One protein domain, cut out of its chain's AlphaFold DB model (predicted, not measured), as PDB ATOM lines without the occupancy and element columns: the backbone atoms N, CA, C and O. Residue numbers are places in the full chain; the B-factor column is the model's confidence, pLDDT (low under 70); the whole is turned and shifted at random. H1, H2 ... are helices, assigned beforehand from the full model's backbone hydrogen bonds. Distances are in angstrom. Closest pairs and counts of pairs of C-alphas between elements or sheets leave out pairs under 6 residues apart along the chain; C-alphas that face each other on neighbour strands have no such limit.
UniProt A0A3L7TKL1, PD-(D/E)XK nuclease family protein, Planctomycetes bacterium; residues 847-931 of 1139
ATOM      1  N   GLN A 847       0.675 -34.578  25.065       87.75
ATOM      2  CA  GLN A 847      -0.573 -33.933  24.617       87.75
ATOM      3  C   GLN A 847      -1.143 -32.938  25.643       87.75
ATOM      4  O   GLN A 847      -2.156 -32.292  25.385       87.75
ATOM      5  N   GLU A 848      -0.511 -32.813  26.809       90.81
ATOM      6  CA  GLU A 848      -0.869 -31.869  27.864       90.81
ATOM      7  C   GLU A 848       0.389 -31.320  28.545       90.81
ATOM      8  O   GLU A 848       1.449 -31.950  28.523       90.81
ATOM      9  N   LEU A 849       0.285 -30.155  29.190       89.81
ATOM     10  CA  LEU A 849       1.356 -29.648  30.039       89.81
ATOM     11  C   LEU A 849       1.539 -30.590  31.229       89.81
ATOM     12  O   LEU A 849       0.603 -30.811  32.001       89.81
ATOM     13  N   SER A 850       2.770 -31.066  31.424       87.31
ATOM     14  CA  SER A 850       3.152 -31.786  32.637       87.31
ATOM     15  C   SER A 850       2.885 -30.934  33.894       87.31
ATOM     16  O   SER A 850       2.815 -29.702  33.805       87.31
ATOM     17  N   PRO A 851       2.804 -31.528  35.101       85.44
ATOM     18  CA  PRO A 851       2.599 -30.763  36.335       85.44
ATOM     19  C   PRO A 851       3.626 -29.635  36.548       85.44
ATOM     20  O   PRO A 851       3.284 -28.589  37.097       85.44
ATOM     21  N   GLY A 852       4.863 -29.822  36.066       85.44
ATOM     22  CA  GLY A 852       5.892 -28.780  36.021       85.44
ATOM     23  C   GLY A 852       5.629 -27.722  34.944       85.44
ATOM     24  O   GLY A 852       5.696 -26.533  35.238       85.44
ATOM     25  N   GLY A 853       5.251 -28.123  33.725       88.69
ATOM     26  CA  GLY A 853       4.882 -27.200  32.643       88.69
ATOM     27  C   GLY A 853       3.704 -26.284  33.004       88.69
ATOM     28  O   GLY A 853       3.765 -25.077  32.767       88.69
ATOM     29  N   PHE A 854       2.678 -26.830  33.665       92.19
ATOM     30  CA  PHE A 854       1.556 -26.058  34.215       92.19
ATOM     31  C   PHE A 854       2.010 -25.089  35.318       92.19
ATOM     32  O   PHE A 854       1.567 -23.941  35.358       92.19
ATOM     33  N   GLY A 855       2.916 -25.525  36.202       91.44
ATOM     34  CA  GLY A 855       3.566 -24.652  37.183       91.44
ATOM     35  C   GLY A 855       4.264 -23.470  36.511       91.44
ATOM     36  O   GLY A 855       3.941 -22.325  36.814       91.44
ATOM     37  N   ASN A 856       5.122 -23.746  35.529       90.50
ATOM     38  CA  ASN A 856       5.899 -22.747  34.793       90.50
ATOM     39  C   ASN A 856       5.022 -21.748  34.010       90.50
ATOM     40  O   ASN A 856       5.414 -20.594  33.853       90.50
ATOM     41  N   LEU A 857       3.846 -22.161  33.520       93.88
ATOM     42  CA  LEU A 857       2.853 -21.265  32.904       93.88
ATOM     43  C   LEU A 857       2.289 -20.259  33.922       93.88
ATOM     44  O   LEU A 857       2.275 -19.057  33.666       93.88
ATOM     45  N   VAL A 858       1.853 -20.739  35.089       94.88
ATOM     46  CA  VAL A 858       1.304 -19.881  36.154       94.88
ATOM     47  C   VAL A 858       2.391 -18.985  36.761       94.88
ATOM     48  O   VAL A 858       2.147 -17.804  36.996       94.88
ATOM     49  N   HIS A 859       3.601 -19.518  36.956       93.06
ATOM     50  CA  HIS A 859       4.780 -18.778  37.422       93.06
ATOM     51  C   HIS A 859       5.128 -17.613  36.493       93.06
ATOM     52  O   HIS A 859       5.225 -16.491  36.973       93.06
ATOM     53  N   GLY A 860       5.241 -17.835  35.177       92.44
ATOM     54  CA  GLY A 860       5.602 -16.774  34.224       92.44
ATOM     55  C   GLY A 860       4.617 -15.597  34.205       92.44
ATOM     56  O   GLY A 860       5.023 -14.440  34.099       92.44
ATOM     57  N   VAL A 861       3.322 -15.871  34.388       95.81
ATOM     58  CA  VAL A 861       2.285 -14.829  34.502       95.81
ATOM     59  C   VAL A 861       2.394 -14.058  35.821       95.81
ATOM     60  O   VAL A 861       2.287 -12.832  35.827       95.81
ATOM     61  N   LEU A 862       2.646 -14.755  36.933       95.31
ATOM     62  CA  LEU A 862       2.832 -14.137  38.251       95.31
ATOM     63  C   LEU A 862       4.169 -13.387  38.369       95.31
ATOM     64  O   LEU A 862       4.233 -12.395  39.093       95.31
ATOM     65  N   GLU A 863       5.206 -13.795  37.630       92.81
ATOM     66  CA  GLU A 863       6.452 -13.041  37.463       92.81
ATOM     67  C   GLU A 863       6.187 -11.728  36.720       92.81
ATOM     68  O   GLU A 863       6.533 -10.664  37.234       92.81
ATOM     69  N   GLN A 864       5.558 -11.772  35.537       92.62
ATOM     70  CA  GLN A 864       5.264 -10.559  34.762       92.62
ATOM     71  C   GLN A 864       4.381  -9.585  35.558       92.62
ATOM     72  O   GLN A 864       4.735  -8.413  35.686       92.62
ATOM     73  N   TRP A 865       3.292 -10.067  36.169       95.50
ATOM     74  CA  TRP A 865       2.430  -9.236  37.013       95.50
ATOM     75  C   TRP A 865       3.154  -8.715  38.262       95.50
ATOM     76  O   TRP A 865       3.061  -7.535  38.586       95.50
ATOM     77  N   GLY A 866       3.936  -9.556  38.944       92.44
ATOM     78  CA  GLY A 866       4.688  -9.150  40.129       92.44
ATOM     79  C   GLY A 866       5.780  -8.113  39.828       92.44
ATOM     80  O   GLY A 866       6.047  -7.245  40.660       92.44
ATOM     81  N   ARG A 867       6.388  -8.162  38.632       90.00
ATOM     82  CA  ARG A 867       7.316  -7.138  38.118       90.00
ATOM     83  C   ARG A 867       6.603  -5.804  37.832       90.00
ATOM     84  O   ARG A 867       7.230  -4.759  37.993       90.00
ATOM     85  N   GLU A 868       5.333  -5.819  37.417       91.62
ATOM     86  CA  GLU A 868       4.491  -4.613  37.301       91.62
ATOM     87  C   GLU A 868       4.133  -4.065  38.701       91.62
ATOM     88  O   GLU A 868       4.390  -2.895  38.989       91.62
ATOM     89  N   GLU A 869       3.654  -4.924  39.608       92.88
ATOM     90  CA  GLU A 869       3.232  -4.575  40.974       92.88
ATOM     91  C   GLU A 869       4.364  -3.984  41.832       92.88
ATOM     92  O   GLU A 869       4.195  -2.943  42.470       92.88
ATOM     93  N   ALA A 870       5.552  -4.599  41.831       88.19
ATOM     94  CA  ALA A 870       6.680  -4.152  42.653       88.19
ATOM     95  C   ALA A 870       7.176  -2.732  42.301       88.19
ATOM     96  O   ALA A 870       7.812  -2.072  43.128       88.19
ATOM     97  N   ARG A 871       6.872  -2.246  41.085       87.94
ATOM     98  CA  ARG A 871       7.198  -0.888  40.614       87.94
ATOM     99  C   ARG A 871       6.195   0.168  41.081       87.94
ATOM    100  O   ARG A 871       6.527   1.352  41.052       87.94
ATOM    101  N   GLN A 872       4.992  -0.221  41.505       86.94
ATOM    102  CA  GLN A 872       3.993   0.723  42.002       86.94
ATOM    103  C   GLN A 872       4.443   1.367  43.320       86.94
ATOM    104  O   GLN A 872       5.208   0.787  44.089       86.94
ATOM    105  N   LEU A 873       3.962   2.575  43.629       83.19
ATOM    106  CA  LEU A 873       4.275   3.251  44.898       83.19
ATOM    107  C   LEU A 873       3.543   2.606  46.088       83.19
ATOM    108  O   LEU A 873       4.164   2.342  47.122       83.19
ATOM    109  N   ARG A 874       2.260   2.287  45.908       86.88
ATOM    110  CA  ARG A 874       1.382   1.563  46.845       86.88
ATOM    111  C   ARG A 874       0.992   0.213  46.217       86.88
ATOM    112  O   ARG A 874       1.021   0.144  44.992       86.88
ATOM    113  N   PRO A 875       0.670  -0.833  46.996       90.94
ATOM    114  CA  PRO A 875       0.170  -2.086  46.435       90.94
ATOM    115  C   PRO A 875      -1.260  -1.916  45.896       90.94
ATOM    116  O   PRO A 875      -2.032  -1.123  46.448       90.94
ATOM    117  N   THR A 876      -1.636  -2.663  44.854       93.50
ATOM    118  CA  THR A 876      -3.014  -2.648  44.333       93.50
ATOM    119  C   THR A 876      -3.954  -3.418  45.264       93.50
ATOM    120  O   THR A 876      -3.685  -4.558  45.644       93.50
ATOM    121  N   THR A 877      -5.088  -2.803  45.613       94.62
ATOM    122  CA  THR A 877      -6.090  -3.362  46.540       94.62
ATOM    123  C   THR A 877      -7.419  -3.755  45.885       94.62
ATOM    124  O   THR A 877      -8.238  -4.380  46.555       94.62
ATOM    125  N   ASP A 878      -7.655  -3.461  44.597       95.88
ATOM    126  CA  ASP A 878      -8.827  -3.983  43.874       95.88
ATOM    127  C   ASP A 878      -8.525  -5.346  43.231       95.88
ATOM    128  O   ASP A 878      -7.663  -5.491  42.360       95.88
ATOM    129  N   ALA A 879      -9.290  -6.360  43.633       96.44
ATOM    130  CA  ALA A 879      -9.220  -7.698  43.059       96.44
ATOM    131  C   ALA A 879      -9.603  -7.730  41.567       96.44
ATOM    132  O   ALA A 879      -9.106  -8.589  40.838       96.44
ATOM    133  N   ASN A 880     -10.460  -6.818  41.094       95.75
ATOM    134  CA  ASN A 880     -10.866  -6.771  39.688       95.75
ATOM    135  C   ASN A 880      -9.739  -6.246  38.794       95.75
ATOM    136  O   ASN A 880      -9.456  -6.859  37.767       95.75
ATOM    137  N   GLU A 881      -9.061  -5.171  39.203       96.12
ATOM    138  CA  GLU A 881      -7.882  -4.634  38.512       96.12
ATOM    139  C   GLU A 881      -6.773  -5.694  38.385       96.12
ATOM    140  O   GLU A 881      -6.277  -5.960  37.284       96.12
ATOM    141  N   ILE A 882      -6.452  -6.387  39.486       97.12
ATOM    142  CA  ILE A 882      -5.464  -7.479  39.497       97.12
ATOM    143  C   ILE A 882      -5.904  -8.624  38.567       97.12
ATOM    144  O   ILE A 882      -5.111  -9.093  37.751       97.12
ATOM    145  N   SER A 883      -7.170  -9.050  38.642       96.81
ATOM    146  CA  SER A 883      -7.741 -10.133  37.822       96.81
ATOM    147  C   SER A 883      -7.697  -9.823  36.317       96.81
ATOM    148  O   SER A 883      -7.275 -10.658  35.509       96.81
ATOM    149  N   GLN A 884      -8.054  -8.592  35.932       96.12
ATOM    150  CA  GLN A 884      -7.959  -8.119  34.549       96.12
ATOM    151  C   GLN A 884      -6.503  -8.064  34.072       96.12
ATOM    152  O   GLN A 884      -6.217  -8.478  32.946       96.12
ATOM    153  N   SER A 885      -5.570  -7.607  34.919       96.19
ATOM    154  CA  SER A 885      -4.152  -7.559  34.548       96.19
ATOM    155  C   SER A 885      -3.564  -8.959  34.356       96.19
ATOM    156  O   SER A 885      -2.958  -9.228  33.318       96.19
ATOM    157  N   LEU A 886      -3.824  -9.886  35.283       97.56
ATOM    158  CA  LEU A 886      -3.378 -11.280  35.189       97.56
ATOM    159  C   LEU A 886      -3.954 -12.006  33.969       97.56
ATOM    160  O   LEU A 886      -3.219 -12.734  33.306       97.56
ATOM    161  N   SER A 887      -5.229 -11.784  33.634       96.69
ATOM    162  CA  SER A 887      -5.836 -12.348  32.419       96.69
ATOM    163  C   SER A 887      -5.130 -11.845  31.157       96.69
ATOM    164  O   SER A 887      -4.668 -12.646  30.349       96.69
ATOM    165  N   ARG A 888      -4.940 -10.523  31.032       96.56
ATOM    166  CA  ARG A 888      -4.241  -9.891  29.899       96.56
ATOM    167  C   ARG A 888      -2.798 -10.395  29.738       96.56
ATOM    168  O   ARG A 888      -2.305 -10.523  28.618       96.56
ATOM    169  N   ILE A 889      -2.113 -10.645  30.855       97.19
ATOM    170  CA  ILE A 889      -0.742 -11.169  30.890       97.19
ATOM    171  C   ILE A 889      -0.718 -12.659  30.523       97.19
ATOM    172  O   ILE A 889       0.153 -13.063  29.757       97.19
ATOM    173  N   LEU A 890      -1.682 -13.461  30.991       96.75
ATOM    174  CA  LEU A 890      -1.845 -14.862  30.583       96.75
ATOM    175  C   LEU A 890      -2.036 -14.982  29.069       96.75
ATOM    176  O   LEU A 890      -1.318 -15.749  28.436       96.75
ATOM    177  N   ASP A 891      -2.949 -14.202  28.488       95.44
ATOM    178  CA  ASP A 891      -3.242 -14.258  27.051       95.44
ATOM    179  C   ASP A 891      -2.016 -13.874  26.200       95.44
ATOM    180  O   ASP A 891      -1.719 -14.532  25.199       95.44
ATOM    181  N   ARG A 892      -1.237 -12.875  26.644       94.25
ATOM    182  CA  ARG A 892       0.056 -12.518  26.036       94.25
ATOM    183  C   ARG A 892       1.077 -13.655  26.167       94.25
ATOM    184  O   ARG A 892       1.645 -14.078  25.164       94.25
ATOM    185  N   HIS A 893       1.294 -14.166  27.378       93.25
ATOM    186  CA  HIS A 893       2.315 -15.178  27.655       93.25
ATOM    187  C   HIS A 893       2.025 -16.511  26.944       93.25
ATOM    188  O   HIS A 893       2.946 -17.177  26.477       93.25
ATOM    189  N   VAL A 894       0.747 -16.877  26.795       93.62
ATOM    190  CA  VAL A 894       0.305 -18.016  25.977       93.62
ATOM    191  C   VAL A 894       0.682 -17.813  24.508       93.62
ATOM    192  O   VAL A 894       1.306 -18.699  23.930       93.62
ATOM    193  N   ALA A 895       0.370 -16.650  23.923       91.44
ATOM    194  CA  ALA A 895       0.666 -16.344  22.519       91.44
ATOM    195  C   ALA A 895       2.172 -16.177  22.215       91.44
ATOM    196  O   ALA A 895       2.603 -16.370  21.078       91.44
ATOM    197  N   GLU A 896       2.982 -15.827  23.216       91.06
ATOM    198  CA  GLU A 896       4.448 -15.786  23.117       91.06
ATOM    199  C   GLU A 896       5.079 -17.189  23.167       91.06
ATOM    200  O   GLU A 896       6.102 -17.430  22.518       91.06
ATOM    201  N   LYS A 897       4.488 -18.107  23.945       90.12
ATOM    202  CA  LYS A 897       5.100 -19.383  24.341       90.12
ATOM    203  C   LYS A 897       4.634 -20.591  23.531       90.12
ATOM    204  O   LYS A 897       5.469 -21.409  23.151       90.12
ATOM    205  N   PHE A 898       3.332 -20.717  23.291       91.12
ATOM    206  CA  PHE A 898       2.729 -21.891  22.661       91.12
ATOM    207  C   PHE A 898       2.383 -21.633  21.198       91.12
ATOM    208  O   PHE A 898       2.082 -20.506  20.801       91.12
ATOM    209  N   ALA A 899       2.435 -22.688  20.384       87.94
ATOM    210  CA  ALA A 899       2.031 -22.632  18.984       87.94
ATOM    211  C   ALA A 899       0.574 -22.160  18.845       87.94
ATOM    212  O   ALA A 899      -0.227 -22.296  19.765       87.94
ATOM    213  N   LYS A 900       0.213 -21.640  17.667       84.75
ATOM    214  CA  LYS A 900      -1.114 -21.058  17.393       84.75
ATOM    215  C   LYS A 900      -2.281 -22.000  17.726       84.75
ATOM    216  O   LYS A 900      -3.324 -21.535  18.176       84.75
ATOM    217  N   ASN A 901      -2.099 -23.299  17.490       84.88
ATOM    218  CA  ASN A 901      -3.074 -24.349  17.771       84.88
ATOM    219  C   ASN A 901      -2.397 -25.434  18.639       84.88
ATOM    220  O   ASN A 901      -1.895 -26.417  18.085       84.88
ATOM    221  N   PRO A 902      -2.297 -25.262  19.969       88.44
ATOM    222  CA  PRO A 902      -1.765 -26.297  20.851       88.44
ATOM    223  C   PRO A 902      -2.790 -27.439  21.027       88.44
ATOM    224  O   PRO A 902      -3.964 -27.278  20.683       88.44
ATOM    225  N   PRO A 903      -2.398 -28.600  21.585       90.19
ATOM    226  CA  PRO A 903      -3.327 -29.692  21.869       90.19
ATOM    227  C   PRO A 903      -4.517 -29.272  22.749       90.19
ATOM    228  O   PRO A 903      -4.393 -28.438  23.649       90.19
ATOM    229  N   SER A 904      -5.678 -29.903  22.548       90.44
ATOM    230  CA  SER A 904      -6.939 -29.536  23.217       90.44
ATOM    231  C   SER A 904      -6.872 -29.532  24.750       90.44
ATOM    232  O   SER A 904      -7.563 -28.737  25.390       90.44
ATOM    233  N   ALA A 905      -6.034 -30.377  25.361       92.75
ATOM    234  CA  ALA A 905      -5.848 -30.383  26.812       92.75
ATOM    235  C   ALA A 905      -5.115 -29.123  27.311       92.75
ATOM    236  O   ALA A 905      -5.462 -28.598  28.369       92.75
ATOM    237  N   VAL A 906      -4.185 -28.567  26.523       92.31
ATOM    238  CA  VAL A 906      -3.480 -27.313  26.841       92.31
ATOM    239  C   VAL A 906      -4.460 -26.137  26.881       92.31
ATOM    240  O   VAL A 906      -4.399 -25.326  27.801       92.31
ATOM    241  N   HIS A 907      -5.439 -26.078  25.968       91.75
ATOM    242  CA  HIS A 907      -6.517 -25.079  26.027       91.75
ATOM    243  C   HIS A 907      -7.331 -25.167  27.331       91.75
ATOM    244  O   HIS A 907      -7.596 -24.145  27.967       91.75
ATOM    245  N   VAL A 908      -7.686 -26.378  27.778       94.38
ATOM    246  CA  VAL A 908      -8.375 -26.583  29.067       94.38
ATOM    247  C   VAL A 908      -7.477 -26.169  30.240       94.38
ATOM    248  O   VAL A 908      -7.941 -25.523  31.180       94.38
ATOM    249  N   GLN A 909      -6.183 -26.485  30.182       94.25
ATOM    250  CA  GLN A 909      -5.205 -26.094  31.197       94.25
ATOM    251  C   GLN A 909      -5.004 -24.570  31.273       94.25
ATOM    252  O   GLN A 909      -4.894 -24.045  32.380       94.25
ATOM    253  N   ILE A 910      -5.031 -23.840  30.155       94.88
ATOM    254  CA  ILE A 910      -4.966 -22.367  30.139       94.88
ATOM    255  C   ILE A 910      -6.161 -21.761  30.891       94.88
ATOM    256  O   ILE A 910      -5.972 -20.906  31.757       94.88
ATOM    257  N   GLU A 911      -7.381 -22.257  30.675       94.75
ATOM    258  CA  GLU A 911      -8.555 -21.769  31.417       94.75
ATOM    259  C   GLU A 911      -8.573 -22.218  32.890       94.75
ATOM    260  O   GLU A 911      -9.025 -21.475  33.767       94.75
ATOM    261  N   LEU A 912      -8.001 -23.383  33.213       93.44
ATOM    262  CA  LEU A 912      -7.737 -23.774  34.603       93.44
ATOM    263  C   LEU A 912      -6.683 -22.875  35.270       93.44
ATOM    264  O   LEU A 912      -6.785 -22.625  36.472       93.44
ATOM    265  N   ALA A 913      -5.694 -22.370  34.528       94.69
ATOM    266  CA  ALA A 913      -4.755 -21.366  35.020       94.69
ATOM    267  C   ALA A 913      -5.467 -20.022  35.250       94.69
ATOM    268  O   ALA A 913      -5.360 -19.473  36.347       94.69
ATOM    269  N   ARG A 914      -6.280 -19.545  34.293       95.38
ATOM    270  CA  ARG A 914      -7.065 -18.301  34.420       95.38
ATOM    271  C   ARG A 914      -7.934 -18.292  35.679       95.38
ATOM    272  O   ARG A 914      -7.855 -17.356  36.469       95.38
ATOM    273  N   ARG A 915      -8.683 -19.370  35.954       93.19
ATOM    274  CA  ARG A 915      -9.495 -19.494  37.186       93.19
ATOM    275  C   ARG A 915      -8.659 -19.376  38.467       93.19
ATOM    276  O   ARG A 915      -9.048 -18.668  39.396       93.19
ATOM    277  N   ARG A 916      -7.485 -20.017  38.517       93.94
ATOM    278  CA  ARG A 916      -6.573 -19.930  39.675       93.94
ATOM    279  C   ARG A 916      -5.984 -18.531  39.851       93.94
ATOM    280  O   ARG A 916      -5.848 -18.087  40.987       93.94
ATOM    281  N   LEU A 917      -5.673 -17.837  38.756       95.69
ATOM    282  CA  LEU A 917      -5.181 -16.457  38.769       95.69
ATOM    283  C   LEU A 917      -6.265 -15.467  39.227       95.69
ATOM    284  O   LEU A 917      -5.993 -14.612  40.067       95.69
ATOM    285  N   ASN A 918      -7.515 -15.647  38.792       94.19
ATOM    286  CA  ASN A 918      -8.653 -14.863  39.282       94.19
ATOM    287  C   ASN A 918      -8.863 -15.072  40.795       94.19
ATOM    288  O   ASN A 918      -9.102 -14.118  41.535       94.19
ATOM    289  N   ARG A 919      -8.704 -16.308  41.291       94.44
ATOM    290  CA  ARG A 919      -8.745 -16.592  42.735       94.44
ATOM    291  C   ARG A 919      -7.548 -16.001  43.490       94.44
ATOM    292  O   ARG A 919      -7.729 -15.513  44.604       94.44
ATOM    293  N   PHE A 920      -6.352 -16.007  42.898       95.88
ATOM    294  CA  PHE A 920      -5.179 -15.320  43.445       95.88
ATOM    295  C   PHE A 920      -5.419 -13.812  43.580       95.88
ATOM    296  O   PHE A 920      -5.106 -13.266  44.632       95.88
ATOM    297  N   ALA A 921      -6.043 -13.160  42.593       96.75
ATOM    298  CA  ALA A 921      -6.340 -11.727  42.630       96.75
ATOM    299  C   ALA A 921      -7.143 -11.312  43.879       96.75
ATOM    300  O   ALA A 921      -6.788 -10.350  44.556       96.75
ATOM    301  N   VAL A 922      -8.171 -12.093  44.241       95.94
ATOM    302  CA  VAL A 922      -8.988 -11.871  45.451       95.94
ATOM    303  C   VAL A 922      -8.173 -12.025  46.741       95.94
ATOM    304  O   VAL A 922      -8.368 -11.270  47.691       95.94
ATOM    305  N   LEU A 923      -7.252 -12.991  46.788       95.56
ATOM    306  CA  LEU A 923      -6.377 -13.202  47.946       95.56
ATOM    307  C   LEU A 923      -5.329 -12.082  48.055       95.56
ATOM    308  O   LEU A 923      -5.130 -11.524  49.128       95.56
ATOM    309  N   GLN A 924      -4.709 -11.714  46.934       96.62
ATOM    310  CA  GLN A 924      -3.682 -10.680  46.840       96.62
ATOM    311  C   GLN A 924      -4.213  -9.289  47.214       96.62
ATOM    312  O   GLN A 924      -3.543  -8.570  47.950       96.62
ATOM    313  N   ALA A 925      -5.425  -8.934  46.777       96.38
ATOM    314  CA  ALA A 925      -6.102  -7.693  47.162       96.38
ATOM    315  C   ALA A 925      -6.287  -7.569  48.688       96.38
ATOM    316  O   ALA A 925      -6.099  -6.493  49.267       96.38
ATOM    317  N   LYS A 926      -6.601  -8.685  49.362       96.19
ATOM    318  CA  LYS A 926      -6.687  -8.723  50.825       96.19
ATOM    319  C   LYS A 926      -5.312  -8.529  51.468       96.19
ATOM    320  O   LYS A 926      -5.168  -7.678  52.335       96.19
ATOM    321  N   GLU A 927      -4.298  -9.263  51.019       95.50
ATOM    322  CA  GLU A 927      -2.924  -9.153  51.535       95.50
ATOM    323  C   GLU A 927      -2.351  -7.730  51.385       95.50
ATOM    324  O   GLU A 927      -1.707  -7.223  52.304       95.50
ATOM    325  N   ALA A 928      -2.647  -7.058  50.266       94.31
ATOM    326  CA  ALA A 928      -2.328  -5.650  50.037       94.31
ATOM    327  C   ALA A 928      -3.045  -4.712  51.026       94.31
ATOM    328  O   ALA A 928      -2.435  -3.775  51.543       94.31
ATOM    329  N   THR A 929      -4.316  -4.991  51.337       94.00
ATOM    330  CA  THR A 929      -5.109  -4.253  52.340       94.00
ATOM    331  C   THR A 929      -4.576  -4.469  53.763       94.00
ATOM    332  O   THR A 929      -4.472  -3.516  54.532       94.00
ATOM    333  N   ASP A 930      -4.127  -5.688  54.083       93.00
ATOM    334  CA  ASP A 930      -3.425  -6.039  55.330       93.00
ATOM    335  C   ASP A 930      -1.987  -5.429  55.387       93.00
ATOM    336  O   ASP A 930      -1.248  -5.595  56.363       93.00
ATOM    337  N   GLY A 931      -1.583  -4.670  54.356       93.00
ATOM    338  CA  GLY A 931      -0.358  -3.865  54.297       93.00
ATOM    339  C   GLY A 931       0.850  -4.542  53.649       93.00
ATOM    340  O   GLY A 931       1.941  -3.969  53.672       93.00
TER     341      GLY A 931
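This is residues 847 to 931 of the 1139 residues of the protein "PD-(D/E)XK nuclease family protein" of Planctomycetes bacterium (UniProt A0A3L7TKL1). Three helices make a short rod, their centres in a triangle: H2 and H3 form a helical hairpin, and H1 packs slantwise across both. The printed part has 85 residues, all helix in class, in the order H1, H2, H3, with no named strand. It is compact, radius of gyration of the C-alphas 13.6 A, spanning 42 by 20 by 20 A.

H1, residues 851 to 869, begins at C-alpha (2.599, -30.763, 36.335) and measures 26.6 A. H2, residues 879 to 897, measures 26.3 A. H3, residues 904 to 929, measures 38.6 A and ends at C-alpha (-5.109, -4.253, 52.340).

H1, with residues 860 to 865 alone, touches H2 at a steep tilt of 57 degrees, opposite ways; closest C-alphas Val 861 and Leu 890, 5.7 A. H1, with residues 854 to 858 alone, touches H3 at a steep tilt of 40 degrees, the same way; closest C-alphas Val 858 and Ala 913, 6.3 A. The hairpin H2 and H3 touch at a shallow tilt of 34 degrees, only just short of steep, opposite ways; closest C-alphas Ala 879 and Val 922, 4.8 A. In H1 and H2 every O i to N i+4 pair is within hydrogen-bond range, in H3 20 of 22.

The farthest C-alphas, Gln 847 and Leu 873, are 42.6 A apart. The printed part has no cut, both links are short, and no printed residue is under 70 in pLDDT.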